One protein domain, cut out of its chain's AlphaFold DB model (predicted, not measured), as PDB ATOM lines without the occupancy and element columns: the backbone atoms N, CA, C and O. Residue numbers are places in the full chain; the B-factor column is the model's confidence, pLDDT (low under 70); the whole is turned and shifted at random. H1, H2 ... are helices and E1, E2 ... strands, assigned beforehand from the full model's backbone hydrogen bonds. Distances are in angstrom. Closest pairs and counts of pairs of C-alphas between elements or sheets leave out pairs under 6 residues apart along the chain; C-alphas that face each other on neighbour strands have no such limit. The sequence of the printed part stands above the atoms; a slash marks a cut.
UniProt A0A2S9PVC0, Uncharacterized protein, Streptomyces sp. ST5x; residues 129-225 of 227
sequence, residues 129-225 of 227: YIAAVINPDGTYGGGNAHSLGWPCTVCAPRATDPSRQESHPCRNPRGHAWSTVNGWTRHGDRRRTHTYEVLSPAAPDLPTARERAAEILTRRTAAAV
ATOM      1  N   TYR A 129     -11.111 -51.925  33.922       96.69
ATOM      2  CA  TYR A 129     -11.451 -51.996  35.339       96.69
ATOM      3  C   TYR A 129     -11.720 -50.587  35.861       96.69
ATOM      4  O   TYR A 129     -10.809 -49.767  35.962       96.69
ATOM      5  N   ILE A 130     -12.973 -50.304  36.189       97.06
ATOM      6  CA  ILE A 130     -13.433 -49.017  36.694       97.06
ATOM      7  C   ILE A 130     -13.633 -49.140  38.202       97.06
ATOM      8  O   ILE A 130     -14.532 -49.846  38.651       97.06
ATOM      9  N   ALA A 131     -12.808 -48.443  38.980       96.62
ATOM     10  CA  ALA A 131     -13.128 -48.115  40.362       96.62
ATOM     11  C   ALA A 131     -14.279 -47.103  40.327       96.62
ATOM     12  O   ALA A 131     -14.064 -45.936  40.003       96.62
ATOM     13  N   ALA A 132     -15.496 -47.575  40.569       95.62
ATOM     14  CA  ALA A 132     -16.732 -46.837  40.375       95.62
ATOM     15  C   ALA A 132     -17.254 -46.264  41.695       95.62
ATOM     16  O   ALA A 132     -17.215 -46.919  42.740       95.62
ATOM     17  N   VAL A 133     -17.777 -45.046  41.619       93.81
ATOM     18  CA  VAL A 133     -18.661 -44.458  42.621       93.81
ATOM     19  C   VAL A 133     -20.088 -44.789  42.206       93.81
ATOM     20  O   VAL A 133     -20.476 -44.530  41.068       93.81
ATOM     21  N   ILE A 134     -20.861 -45.358  43.120       93.06
ATOM     22  CA  ILE A 134     -22.277 -45.651  42.925       93.06
ATOM     23  C   ILE A 134     -23.075 -44.659  43.768       93.06
ATOM     24  O   ILE A 134     -22.824 -44.485  44.968       93.06
ATOM     25  N   ASN A 135     -24.020 -43.987  43.123       90.62
ATOM     26  CA  ASN A 135     -24.931 -43.059  43.771       90.62
ATOM     27  C   ASN A 135     -25.901 -43.807  44.704       90.62
ATOM     28  O   ASN A 135     -26.093 -45.016  44.560       90.62
ATOM     29  N   PRO A 136     -26.554 -43.112  45.651       89.56
ATOM     30  CA  PRO A 136     -27.487 -43.752  46.585       89.56
ATOM     31  C   PRO A 136     -28.676 -44.448  45.908       89.56
ATOM     32  O   PRO A 136     -29.236 -45.386  46.465       89.56
ATOM     33  N   ASP A 137     -29.051 -44.004  44.709       88.88
ATOM     34  CA  ASP A 137     -30.095 -44.598  43.863       88.88
ATOM     35  C   ASP A 137     -29.599 -45.801  43.028       88.88
ATOM     36  O   ASP A 137     -30.327 -46.331  42.189       88.88
ATOM     37  N   GLY A 138     -28.352 -46.235  43.237       89.56
ATOM     38  CA  GLY A 138     -27.725 -47.339  42.516       89.56
ATOM     39  C   GLY A 138     -27.169 -46.965  41.139       89.56
ATOM     40  O   GLY A 138     -26.648 -47.837  40.446       89.56
ATOM     41  N   THR A 139     -27.256 -45.699  40.717       91.62
ATOM     42  CA  THR A 139     -26.756 -45.258  39.405       91.62
ATOM     43  C   THR A 139     -25.247 -45.006  39.402       91.62
ATOM     44  O   THR A 139     -24.604 -44.835  40.441       91.62
ATOM     45  N   TYR A 140     -24.653 -44.989  38.205       92.06
ATOM     46  CA  TYR A 140     -23.227 -44.730  38.026       92.06
ATOM     47  C   TYR A 140     -22.885 -43.258  38.312       92.06
ATOM     48  O   TYR A 140     -23.299 -42.366  37.576       92.06
ATOM     49  N   GLY A 141     -22.093 -43.007  39.357       89.19
ATOM     50  CA  GLY A 141     -21.650 -41.670  39.775       89.19
ATOM     51  C   GLY A 141     -20.292 -41.237  39.206       89.19
ATOM     52  O   GLY A 141     -19.845 -40.120  39.463       89.19
ATOM     53  N   GLY A 142     -19.617 -42.100  38.443       91.12
ATOM     54  CA  GLY A 142     -18.286 -41.854  37.881       91.12
ATOM     55  C   GLY A 142     -17.231 -42.819  38.417       91.12
ATOM     56  O   GLY A 142     -17.542 -43.761  39.141       91.12
ATOM     57  N   GLY A 143     -15.965 -42.616  38.048       91.81
ATOM     58  CA  GLY A 143     -14.906 -43.521  38.485       91.81
ATOM     59  C   GLY A 143     -13.556 -43.336  37.805       91.81
ATOM     60  O   GLY A 143     -13.440 -42.696  36.754       91.81
ATOM     61  N   ASN A 144     -12.545 -43.960  38.407       93.94
ATOM     62  CA  ASN A 144     -11.192 -44.055  37.868       93.94
ATOM     63  C   ASN A 144     -11.055 -45.362  37.091       93.94
ATOM     64  O   ASN A 144     -11.407 -46.427  37.596       93.94
ATOM     65  N   ALA A 145     -10.546 -45.286  35.865       94.62
ATOM     66  CA  ALA A 145     -10.427 -46.438  34.985       94.62
ATOM     67  C   ALA A 145      -8.976 -46.899  34.845       94.62
ATOM     68  O   ALA A 145      -8.049 -46.092  34.772       94.62
ATOM     69  N   HIS A 146      -8.807 -48.211  34.761       95.00
ATOM     70  CA  HIS A 146      -7.530 -48.883  34.595       95.00
ATOM     71  C   HIS A 146      -7.682 -49.980  33.540       95.00
ATOM     72  O   HIS A 146      -8.624 -50.764  33.592       95.00
ATOM     73  N   SER A 147      -6.743 -50.076  32.605       94.38
ATOM     74  CA  SER A 147      -6.699 -51.152  31.609       94.38
ATOM     75  C   SER A 147      -5.259 -51.595  31.396       94.38
ATOM     76  O   SER A 147      -4.335 -50.828  31.681       94.38
ATOM     77  N   LEU A 148      -5.055 -52.827  30.927       92.38
ATOM     78  CA  LEU A 148      -3.721 -53.304  30.575       92.38
ATOM     79  C   LEU A 148      -3.112 -52.396  29.503       92.38
ATOM     80  O   LEU A 148      -3.790 -51.935  28.590       92.38
ATOM     81  N   GLY A 149      -1.821 -52.104  29.639       91.25
ATOM     82  CA  GLY A 149      -1.087 -51.290  28.672       91.25
ATOM     83  C   GLY A 149      -1.353 -49.781  28.740       91.25
ATOM     84  O   GLY A 149      -0.560 -49.015  28.189       91.25
ATOM     85  N   TRP A 150      -2.397 -49.324  29.443       92.06
ATOM     86  CA  TRP A 150      -2.665 -47.891  29.614       92.06
ATOM     87  C   TRP A 150      -1.584 -47.207  30.460       92.06
ATOM     88  O   TRP A 150      -1.000 -47.856  31.333       92.06
ATOM     89  N   PRO A 151      -1.331 -45.901  30.248       91.75
ATOM     90  CA  PRO A 151      -0.400 -45.140  31.073       91.75
ATOM     91  C   PRO A 151      -0.744 -45.253  32.562       91.75
ATOM     92  O   PRO A 151      -1.874 -45.000  32.977       91.75
ATOM     93  N   CYS A 152       0.233 -45.658  33.370       90.75
ATOM     94  CA  CYS A 152       0.044 -45.944  34.782       90.75
ATOM     95  C   CYS A 152       1.259 -45.497  35.598       90.75
ATOM     96  O   CYS A 152       2.354 -46.046  35.471       90.75
ATOM     97  N   THR A 153       1.045 -44.538  36.495       90.31
ATOM     98  CA  THR A 153       2.076 -44.047  37.422       90.31
ATOM     99  C   THR A 153       2.395 -45.051  38.528       90.31
ATOM    100  O   THR A 153       3.515 -45.088  39.014       90.31
ATOM    101  N   VAL A 154       1.444 -45.921  38.892       89.38
ATOM    102  CA  VAL A 154       1.642 -46.963  39.919       89.38
ATOM    103  C   VAL A 154       2.573 -48.079  39.429       89.38
ATOM    104  O   VAL A 154       3.284 -48.682  40.225       89.38
ATOM    105  N   CYS A 155       2.573 -48.355  38.120       89.12
ATOM    106  CA  CYS A 155       3.487 -49.330  37.514       89.12
ATOM    107  C   CYS A 155       4.858 -48.739  37.186       89.12
ATOM    108  O   CYS A 155       5.781 -49.508  36.916       89.12
ATOM    109  N   ALA A 156       4.988 -47.414  37.172       86.62
ATOM    110  CA  ALA A 156       6.275 -46.779  36.971       86.62
ATOM    111  C   ALA A 156       7.117 -46.885  38.256       86.62
ATOM    112  O   ALA A 156       6.559 -46.865  39.361       86.62
ATOM    113  N   PRO A 157       8.453 -46.965  38.144       82.06
ATOM    114  CA  PRO A 157       9.342 -46.764  39.276       82.06
ATOM    115  C   PRO A 157       8.996 -45.468  40.012       82.06
ATOM    116  O   PRO A 157       8.619 -44.460  39.404       82.06
ATOM    117  N   ARG A 158       9.115 -45.485  41.343       82.06
ATOM    118  CA  ARG A 158       8.916 -44.268  42.132       82.06
ATOM    119  C   ARG A 158      10.020 -43.280  41.791       82.06
ATOM    120  O   ARG A 158      11.193 -43.565  42.028       82.06
ATOM    121  N   ALA A 159       9.633 -42.122  41.269       80.06
ATOM    122  CA  ALA A 159      10.576 -41.041  41.069       80.06
ATOM    123  C   ALA A 159      11.077 -40.543  42.434       80.06
ATOM    124  O   ALA A 159      10.304 -40.402  43.383       80.06
ATOM    125  N   THR A 160      12.377 -40.266  42.535       80.44
ATOM    126  CA  THR A 160      12.957 -39.552  43.685       80.44
ATOM    127  C   THR A 160      12.482 -38.100  43.742       80.44
ATOM    128  O   THR A 160      12.363 -37.541  44.828       80.44
ATOM    129  N   ASP A 161      12.160 -37.512  42.586       81.44
ATOM    130  CA  ASP A 161      11.532 -36.198  42.447       81.44
ATOM    131  C   ASP A 161      10.060 -36.360  42.012       81.44
ATOM    132  O   ASP A 161       9.811 -36.785  40.878       81.44
ATOM    133  N   PRO A 162       9.073 -36.005  42.860       80.38
ATOM    134  CA  PRO A 162       7.653 -36.106  42.522       80.38
ATOM    135  C   PRO A 162       7.239 -35.322  41.269       80.38
ATOM    136  O   PRO A 162       6.259 -35.686  40.623       80.38
ATOM    137  N   SER A 163       7.977 -34.267  40.898       81.88
ATOM    138  CA  SER A 163       7.706 -33.491  39.680       81.88
ATOM    139  C   SER A 163       8.073 -34.240  38.391       81.88
ATOM    140  O   SER A 163       7.646 -33.848  37.307       81.88
ATOM    141  N   ARG A 164       8.828 -35.342  38.503       80.50
ATOM    142  CA  ARG A 164       9.294 -36.185  37.390       80.50
ATOM    143  C   ARG A 164       8.607 -37.547  37.344       80.50
ATOM    144  O   ARG A 164       9.175 -38.506  36.830       80.50
ATOM    145  N   GLN A 165       7.407 -37.660  37.908       86.44
ATOM    146  CA  GLN A 165       6.688 -38.929  37.930       86.44
ATOM    147  C   GLN A 165       6.371 -39.409  36.504       86.44
ATOM    148  O   GLN A 165       5.566 -38.813  35.789       86.44
ATOM    149  N   GLU A 166       6.988 -40.520  36.105       86.62
ATOM    150  CA  GLU A 166       6.728 -41.164  34.820       86.62
ATOM    151  C   GLU A 166       5.451 -42.014  34.862       86.62
ATOM    152  O   GLU A 166       4.939 -42.383  35.924       86.62
ATOM    153  N   SER A 167       4.948 -42.352  33.673       88.69
ATOM    154  CA  SER A 167       3.876 -43.327  33.476       88.69
ATOM    155  C   SER A 167       4.379 -44.472  32.612       88.69
ATOM    156  O   SER A 167       4.889 -44.247  31.517       88.69
ATOM    157  N   HIS A 168       4.216 -45.703  33.091       90.19
ATOM    158  CA  HIS A 168       4.570 -46.922  32.357       90.19
ATOM    159  C   HIS A 168       3.296 -47.695  31.991       90.19
ATOM    160  O   HIS A 168       2.257 -47.468  32.620       90.19
ATOM    161  N   PRO A 169       3.317 -48.591  30.987       91.88
ATOM    162  CA  PRO A 169       2.147 -49.398  30.653       91.88
ATOM    163  C   PRO A 169       1.667 -50.216  31.861       91.88
ATOM    164  O   PRO A 169       2.457 -50.862  32.553       91.88
ATOM    165  N   CYS A 170       0.365 -50.185  32.137       92.88
ATOM    166  CA  CYS A 170      -0.206 -50.887  33.279       92.88
ATOM    167  C   CYS A 170      -0.085 -52.408  33.124       92.88
ATOM    168  O   CYS A 170      -0.519 -52.963  32.114       92.88
ATOM    169  N   ARG A 171       0.427 -53.080  34.162       93.31
ATOM    170  CA  ARG A 171       0.557 -54.548  34.237       93.31
ATOM    171  C   ARG A 171      -0.480 -55.221  35.149       93.31
ATOM    172  O   ARG A 171      -0.623 -56.438  35.113       93.31
ATOM    173  N   ASN A 172      -1.191 -54.452  35.982       94.31
ATOM    174  CA  ASN A 172      -2.150 -54.972  36.969       94.31
ATOM    175  C   ASN A 172      -3.357 -54.025  37.179       94.31
ATOM    176  O   ASN A 172      -3.551 -53.483  38.274       94.31
ATOM    177  N   PRO A 173      -4.186 -53.793  36.145       95.00
ATOM    178  CA  PRO A 173      -5.299 -52.846  36.227       95.00
ATOM    179  C   PRO A 173      -6.345 -53.258  37.267       95.00
ATOM    180  O   PRO A 173      -6.869 -52.407  37.984       95.00
ATOM    181  N   ARG A 174      -6.596 -54.567  37.415       95.75
ATOM    182  CA  ARG A 174      -7.500 -55.110  38.435       95.75
ATOM    183  C   ARG A 174      -7.048 -54.728  39.841       95.75
ATOM    184  O   ARG A 174      -7.855 -54.228  40.624       95.75
ATOM    185  N   GLY A 175      -5.774 -54.949  40.167       96.19
ATOM    186  CA  GLY A 175      -5.217 -54.599  41.473       96.19
ATOM    187  C   GLY A 175      -5.286 -53.097  41.754       96.19
ATOM    188  O   GLY A 175      -5.628 -52.694  42.864       96.19
ATOM    189  N   HIS A 176      -5.037 -52.259  40.747       96.38
ATOM    190  CA  HIS A 176      -5.100 -50.802  40.893       96.38
ATOM    191  C   HIS A 176      -6.517 -50.276  41.122       96.38
ATOM    192  O   HIS A 176      -6.712 -49.417  41.986       96.38
ATOM    193  N   ALA A 177      -7.508 -50.823  40.415       96.38
ATOM    194  CA  ALA A 177      -8.907 -50.473  40.632       96.38
ATOM    195  C   ALA A 177      -9.344 -50.815  42.067       96.38
ATOM    196  O   ALA A 177      -9.888 -49.966  42.772       96.38
ATOM    197  N   TRP A 178      -9.018 -52.020  42.551       97.12
ATOM    198  CA  TRP A 178      -9.311 -52.415  43.934       97.12
ATOM    199  C   TRP A 178      -8.561 -51.580  44.972       97.12
ATOM    200  O   TRP A 178      -9.140 -51.218  45.993       97.12
ATOM    201  N   SER A 179      -7.297 -51.236  44.721       96.00
ATOM    202  CA  SER A 179      -6.530 -50.344  45.599       96.00
ATOM    203  C   SER A 179      -7.189 -48.964  45.712       96.00
ATOM    204  O   SER A 179      -7.300 -48.415  46.808       96.00
ATOM    205  N   THR A 180      -7.716 -48.446  44.598       94.81
ATOM    206  CA  THR A 180      -8.434 -47.166  44.547       94.81
ATOM    207  C   THR A 180      -9.740 -47.223  45.339       94.81
ATOM    208  O   THR A 180      -9.955 -46.377  46.205       94.81
ATOM    209  N   VAL A 181     -10.567 -48.255  45.123       94.62
ATOM    210  CA  VAL A 181     -11.795 -48.482  45.909       94.62
ATOM    211  C   VAL A 181     -11.475 -48.604  47.399       94.62
ATOM    212  O   VAL A 181     -12.103 -47.943  48.217       94.62
ATOM    213  N   ASN A 182     -10.450 -49.375  47.768       93.56
ATOM    214  CA  ASN A 182     -10.022 -49.509  49.162       93.56
ATOM    215  C   ASN A 182      -9.582 -48.168  49.765       93.56
ATOM    216  O   ASN A 182      -9.883 -47.891  50.927       93.56
ATOM    217  N   GLY A 183      -8.891 -47.329  48.989       92.00
ATOM    218  CA  GLY A 183      -8.531 -45.970  49.387       92.00
ATOM    219  C   GLY A 183      -9.765 -45.104  49.651       92.00
ATOM    220  O   GLY A 183      -9.866 -44.492  50.714       92.00
ATOM    221  N   TRP A 184     -10.736 -45.102  48.736       91.25
ATOM    222  CA  TRP A 184     -11.992 -44.367  48.907       91.25
ATOM    223  C   TRP A 184     -12.815 -44.861  50.089       91.25
ATOM    224  O   TRP A 184     -13.353 -44.047  50.827       91.25
ATOM    225  N   THR A 185     -12.867 -46.168  50.329       88.31
ATOM    226  CA  THR A 185     -13.585 -46.732  51.478       88.31
ATOM    227  C   THR A 185     -12.918 -46.361  52.806       88.31
ATOM    228  O   THR A 185     -13.610 -46.103  53.786       88.31
ATOM    229  N   ARG A 186     -11.579 -46.288  52.861       86.38
ATOM    230  CA  ARG A 186     -10.835 -45.910  54.081       86.38
ATOM    231  C   ARG A 186     -10.880 -44.413  54.384       86.38
ATOM    232  O   ARG A 186     -10.899 -44.039  55.552       86.38
ATOM    233  N   HIS A 187     -10.853 -43.576  53.348       78.81
ATOM    234  CA  HIS A 187     -10.818 -42.112  53.470       78.81
ATOM    235  C   HIS A 187     -12.172 -41.446  53.210       78.81
ATOM    236  O   HIS A 187     -12.288 -40.223  53.290       78.81
ATOM    237  N   GLY A 188     -13.193 -42.236  52.886       66.06
ATOM    238  CA  GLY A 188     -14.551 -41.773  52.679       66.06
ATOM    239  C   GLY A 188     -15.096 -41.181  53.969       66.06
ATOM    240  O   GLY A 188     -15.113 -41.834  55.012       66.06
ATOM    241  N   ASP A 189     -15.540 -39.930  53.892       58.84
ATOM    242  CA  ASP A 189     -16.250 -39.285  54.986       58.84
ATOM    243  C   ASP A 189     -17.464 -40.150  55.372       58.84
ATOM    244  O   ASP A 189     -18.269 -40.512  54.510       58.84
ATOM    245  N   ARG A 190     -17.603 -40.480  56.665       54.81
ATOM    246  CA  ARG A 190     -18.636 -41.390  57.211       54.81
ATOM    247  C   ARG A 190     -20.074 -40.931  56.923       54.81
ATOM    248  O   ARG A 190     -21.016 -41.660  57.209       54.81
ATOM    249  N   ARG A 191     -20.240 -39.718  56.388       54.97
ATOM    250  CA  ARG A 191     -21.513 -39.086  56.016       54.97
ATOM    251  C   ARG A 191     -21.924 -39.311  54.553       54.97
ATOM    252  O   ARG A 191     -23.015 -38.890  54.181       54.97
ATOM    253  N   ARG A 192     -21.085 -39.920  53.703       61.47
ATOM    254  CA  ARG A 192     -21.425 -40.147  52.287       61.47
ATOM    255  C   ARG A 192     -22.307 -41.386  52.123       61.47
ATOM    256  O   ARG A 192     -21.916 -42.484  52.486       61.47
ATOM    257  N   THR A 193     -23.462 -41.192  51.493       75.25
ATOM    258  CA  THR A 193     -24.432 -42.220  51.072       75.25
ATOM    259  C   THR A 193     -24.006 -43.007  49.824       75.25
ATOM    260  O   THR A 193     -24.742 -43.873  49.364       75.25
ATOM    261  N   HIS A 194     -22.836 -42.700  49.260       84.56
ATOM    262  CA  HIS A 194     -22.305 -43.371  48.076       84.56
ATOM    263  C   HIS A 194     -21.657 -44.697  48.463       84.56
ATOM    264  O   HIS A 194     -21.035 -44.804  49.524       84.56
ATOM    265  N   THR A 195     -21.730 -45.678  47.570       90.62
ATOM    266  CA  THR A 195     -20.961 -46.922  47.680       90.62
ATOM    267  C   THR A 195     -19.881 -46.967  46.601       90.62
ATOM    268  O   THR A 195     -19.915 -46.212  45.629       90.62
ATOM    269  N   TYR A 196     -18.865 -47.805  46.802       93.44
ATOM    270  CA  TYR A 196     -17.730 -47.924  45.889       93.44
ATOM    271  C   TYR A 196     -17.550 -49.385  45.489       93.44
ATOM    272  O   TYR A 196     -17.527 -50.262  46.353       93.44
ATOM    273  N   GLU A 197     -17.383 -49.654  44.198       95.00
ATOM    274  CA  GLU A 197     -17.142 -51.007  43.690       95.00
ATOM    275  C   GLU A 197     -16.191 -51.011  42.491       95.00
ATOM    276  O   GLU A 197     -15.867 -49.965  41.932       95.00
ATOM    277  N   VAL A 198     -15.737 -52.196  42.079       96.81
ATOM    278  CA  VAL A 198     -14.993 -52.363  40.824       96.81
ATOM    279  C   VAL A 198     -15.902 -52.984  39.768       96.81
ATOM    280  O   VAL A 198     -16.334 -54.128  39.907       96.81
ATOM    281  N   LEU A 199     -16.123 -52.253  38.677       96.31
ATOM    282  CA  LEU A 199     -16.795 -52.730  37.469       96.31
ATOM    283  C   LEU A 199     -15.747 -53.113  36.417       96.31
ATOM    284  O   LEU A 199     -14.744 -52.423  36.272       96.31
ATOM    285  N   SER A 200     -15.946 -54.212  35.688       95.50
ATOM    286  CA  SER A 200     -14.941 -54.744  34.744       95.50
ATOM    287  C   SER A 200     -15.492 -55.087  33.347       95.50
ATOM    288  O   SER A 200     -15.334 -56.225  32.876       95.50
ATOM    289  N   PRO A 201     -16.166 -54.143  32.659       93.06
ATOM    290  CA  PRO A 201     -16.681 -54.390  31.320       93.06
ATOM    291  C   PRO A 201     -15.552 -54.729  30.337       93.06
ATOM    292  O   PRO A 201     -14.493 -54.101  30.307       93.06
ATOM    293  N   ALA A 202     -15.806 -55.721  29.485       88.38
ATOM    294  CA  ALA A 202     -15.089 -55.830  28.222       88.38
ATOM    295  C   ALA A 202     -15.441 -54.586  27.396       88.38
ATOM    296  O   ALA A 202     -16.628 -54.297  27.267       88.38
ATOM    297  N   ALA A 203     -14.466 -53.842  26.881       85.88
ATOM    298  CA  ALA A 203     -14.699 -52.637  26.081       85.88
ATOM    299  C   ALA A 203     -13.424 -52.269  25.299       85.88
ATOM    300  O   ALA A 203     -12.335 -52.500  25.826       85.88
ATOM    301  N   PRO A 204     -13.547 -51.719  24.077       77.25
ATOM    302  CA  PRO A 204     -12.397 -51.297  23.273       77.25
ATOM    303  C   PRO A 204     -11.772 -49.983  23.768       77.25
ATOM    304  O   PRO A 204     -10.586 -49.745  23.567       77.25
ATOM    305  N   ASP A 205     -12.552 -49.139  24.443       84.12
ATOM    306  CA  ASP A 205     -12.134 -47.816  24.896       84.12
ATOM    307  C   ASP A 205     -12.843 -47.396  26.196       84.12
ATOM    308  O   ASP A 205     -13.721 -48.086  26.728       84.12
ATOM    309  N   LEU A 206     -12.414 -46.256  26.746       87.56
ATOM    310  CA  LEU A 206     -12.958 -45.711  27.988       87.56
ATOM    311  C   LEU A 206     -14.425 -45.253  27.876       87.56
ATOM    312  O   LEU A 206     -15.181 -45.563  28.800       87.56
ATOM    313  N   PRO A 207     -14.853 -44.517  26.826       91.75
ATOM    314  CA  PRO A 207     -16.261 -44.156  26.658       91.75
ATOM    315  C   PRO A 207     -17.188 -45.376  26.685       91.75
ATOM    316  O   PRO A 207     -18.061 -45.454  27.551       91.75
ATOM    317  N   THR A 208     -16.904 -46.388  25.863       89.69
ATOM    318  CA  THR A 208     -17.686 -47.630  25.795       89.69
ATOM    319  C   THR A 208     -17.677 -48.370  27.133       89.69
ATOM    320  O   THR A 208     -18.686 -48.935  27.559       89.69
ATOM    321  N   ALA A 209     -16.544 -48.375  27.845       92.94
ATOM    322  CA  ALA A 209     -16.463 -48.985  29.171       92.94
ATOM    323  C   ALA A 209     -17.386 -48.297  30.188       92.94
ATOM    324  O   ALA A 209     -18.021 -48.973  30.996       92.94
ATOM    325  N   ARG A 210     -17.470 -46.963  30.160       93.88
ATOM    326  CA  ARG A 210     -18.333 -46.190  31.066       93.88
ATOM    327  C   ARG A 210     -19.810 -46.410  30.770       93.88
ATOM    328  O   ARG A 210     -20.577 -46.601  31.708       93.88
ATOM    329  N   GLU A 211     -20.188 -46.445  29.496       94.94
ATOM    330  CA  GLU A 211     -21.555 -46.776  29.075       94.94
ATOM    331  C   GLU A 211     -21.956 -48.169  29.573       94.94
ATOM    332  O   GLU A 211     -22.931 -48.315  30.309       94.94
ATOM    333  N   ARG A 212     -21.126 -49.187  29.306       94.94
ATOM    334  CA  ARG A 212     -21.370 -50.563  29.774       94.94
ATOM    335  C   ARG A 212     -21.423 -50.670  31.299       94.94
ATOM    336  O   ARG A 212     -22.188 -51.469  31.834       94.94
ATOM    337  N   ALA A 213     -20.620 -49.889  32.018       94.38
ATOM    338  CA  ALA A 213     -20.678 -49.824  33.477       94.38
ATOM    339  C   ALA A 213     -22.019 -49.260  33.975       94.38
ATOM    340  O   ALA A 213     -22.628 -49.845  34.874       94.38
ATOM    341  N   ALA A 214     -22.517 -48.189  33.353       94.25
ATOM    342  CA  ALA A 214     -23.833 -47.635  33.657       94.25
ATOM    343  C   ALA A 214     -24.966 -48.633  33.355       94.25
ATOM    344  O   ALA A 214     -25.884 -48.784  34.160       94.25
ATOM    345  N   GLU A 215     -24.879 -49.384  32.254       94.38
ATOM    346  CA  GLU A 215     -25.839 -50.444  31.916       94.38
ATOM    347  C   GLU A 215     -25.827 -51.612  32.912       94.38
ATOM    348  O   GLU A 215     -26.876 -52.172  33.240       94.38
ATOM    349  N   ILE A 216     -24.645 -52.022  33.391       93.44
ATOM    350  CA  ILE A 216     -24.516 -53.058  34.429       93.44
ATOM    351  C   ILE A 216     -25.264 -52.625  35.691       93.44
ATOM    352  O   ILE A 216     -26.046 -53.407  36.233       93.44
ATOM    353  N   LEU A 217     -25.053 -51.385  36.133       93.00
ATOM    354  CA  LEU A 217     -25.706 -50.839  37.319       93.00
ATOM    355  C   LEU A 217     -27.214 -50.680  37.126       93.00
ATOM    356  O   LEU A 217     -27.984 -51.161  37.951       93.00
ATOM    357  N   THR A 218     -27.643 -50.125  35.993       90.19
ATOM    358  CA  THR A 218     -29.069 -49.952  35.667       90.19
ATOM    359  C   THR A 218     -29.824 -51.281  35.730       90.19
ATOM    360  O   THR A 218     -30.885 -51.370  36.347       90.19
ATOM    361  N   ARG A 219     -29.253 -52.350  35.157       89.62
ATOM    362  CA  ARG A 219     -29.848 -53.696  35.216       89.62
ATOM    363  C   ARG A 219     -29.926 -54.249  36.637       89.62
ATOM    364  O   ARG A 219     -30.910 -54.900  36.973       89.62
ATOM    365  N   ARG A 220     -28.912 -53.999  37.472       89.88
ATOM    366  CA  ARG A 220     -28.909 -54.427  38.880       89.88
ATOM    367  C   ARG A 220     -29.982 -53.705  39.688       89.88
ATOM    368  O   ARG A 220     -30.704 -54.365  40.426       89.88
ATOM    369  N   THR A 221     -30.116 -52.390  39.519       85.62
ATOM    370  CA  THR A 221     -31.146 -51.602  40.207       85.62
ATOM    371  C   THR A 221     -32.544 -52.058  39.801       85.62
ATOM    372  O   THR A 221     -33.377 -52.291  40.669       85.62
ATOM    373  N   ALA A 222     -32.783 -52.285  38.504       81.31
ATOM    374  CA  ALA A 222     -34.058 -52.815  38.017       81.31
ATOM    375  C   ALA A 222     -34.386 -54.203  38.602       81.31
ATOM    376  O   ALA A 222     -35.539 -54.472  38.924       81.31
ATOM    377  N   ALA A 223     -33.384 -55.069  38.786       81.81
ATOM    378  CA  ALA A 223     -33.562 -56.391  39.389       81.81
ATOM    379  C   ALA A 223     -33.771 -56.364  40.918       81.81
ATOM    380  O   ALA A 223     -34.222 -57.356  41.485       81.81
ATOM    381  N   ALA A 224     -33.427 -55.261  41.591       76.50
ATOM    382  CA  ALA A 224     -33.540 -55.116  43.043       76.50
ATOM    383  C   ALA A 224     -34.908 -54.581  43.508       76.50
ATOM    384  O   ALA A 224     -35.181 -54.593  44.708       76.50
ATOM    385  N   VAL A 225     -35.766 -54.116  42.591       65.00
ATOM    386  CA  VAL A 225     -37.134 -53.678  42.907       65.00
ATOM    387  C   VAL A 225     -38.042 -54.916  42.969       65.00
ATOM    388  O   VAL A 225     -38.207 -55.579  41.944       65.00
TER     389      VAL A 225
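This is residues 129 to 225 of the 227 residues of an uncharacterized protein of Streptomyces sp. ST5x (UniProt A0A2S9PVC0). A small, twisted sheet of three strands lies between two helices, with H1 along one face and H2 slantwise over the other, while residues 148 to 172 form a long loop reaching out from one end. The tip of that loop, residues 159 to 164, sticks out free, and the last part of H2 reaches past the sheet at the opposite end of the long axis. The printed part has 97 residues, with two named helices and three named strands in the order E1, E2, H1, E3, H2; the sheet runs E2, E1, E3, antiparallel throughout, and the class is mixed, helices and strands. The whole is flat, spanning 51 by 35 by 18 A, and only just compact, close to loose, with a radius of gyration of the C-alphas of 15.0 A.

Start at the inner strand E1, residues 129 to 134. On one side of it find the edge strand E2, residues 140 to 147, antiparallel at 165 degrees and forming a hairpin with E1; N 131 and O 144 are 2.8 A apart, within hydrogen-bond range. On the other side find the edge strand E3, residues 195 to 199, antiparallel to E1 at 155 degrees, with N 132 and O 197 at 2.8 A. E2 bends by 57 degrees at residue 144. H1, residues 173 to 187, is on the sheet at a height of 8.2 A, over E1 and E3, and runs along the strands, at 7 degrees to E1 on the local plane; its closest C-alphas to E1 are those of Ala 177 and Ala 131, 4.8 A apart. E2, H1 and E3 make a split strand-helix-strand unit, two strands running the same way with E1 between them, and its crossover is right-handed. On the opposite face, H2, residues 206 to 224, has a height over the sheet of 8.4 A, lies over E2 and E1, and runs slantwise to the strands, at 47 degrees to E2 on the local plane; the C-alphas of Ala 214 and Tyr 140, the closest of H2 and E2, are 5.3 A apart. The result is three layers, helices on both faces of a sheet, and H1 and H2 are apart. In H1 and H2 every O i to N i+4 pair is within hydrogen-bond range.

Find C-alpha 129 at (-11.451, -51.996, 35.339), where E1 begins and runs 14.7 A to residue 134. E2 covers 18.9 A and E3 12.5 A. H1 starts at C-alpha 173, (-5.299, -52.846, 36.227), and is 21.0 A long. H2, 27.2 A long, ends at C-alpha 224, (-33.540, -55.116, 43.043).

The two C-alphas farthest apart, those of Thr 160 and Val 225, are 52.1 A from each other. The link from E2 to H1, 25 residues, is long; within it residues 151 to 152 pair antiparallel with 168 to 169. The printed part has no cut. Its mean pLDDT is 88.4, and residues 188 to 192 and residue 225 are under 70.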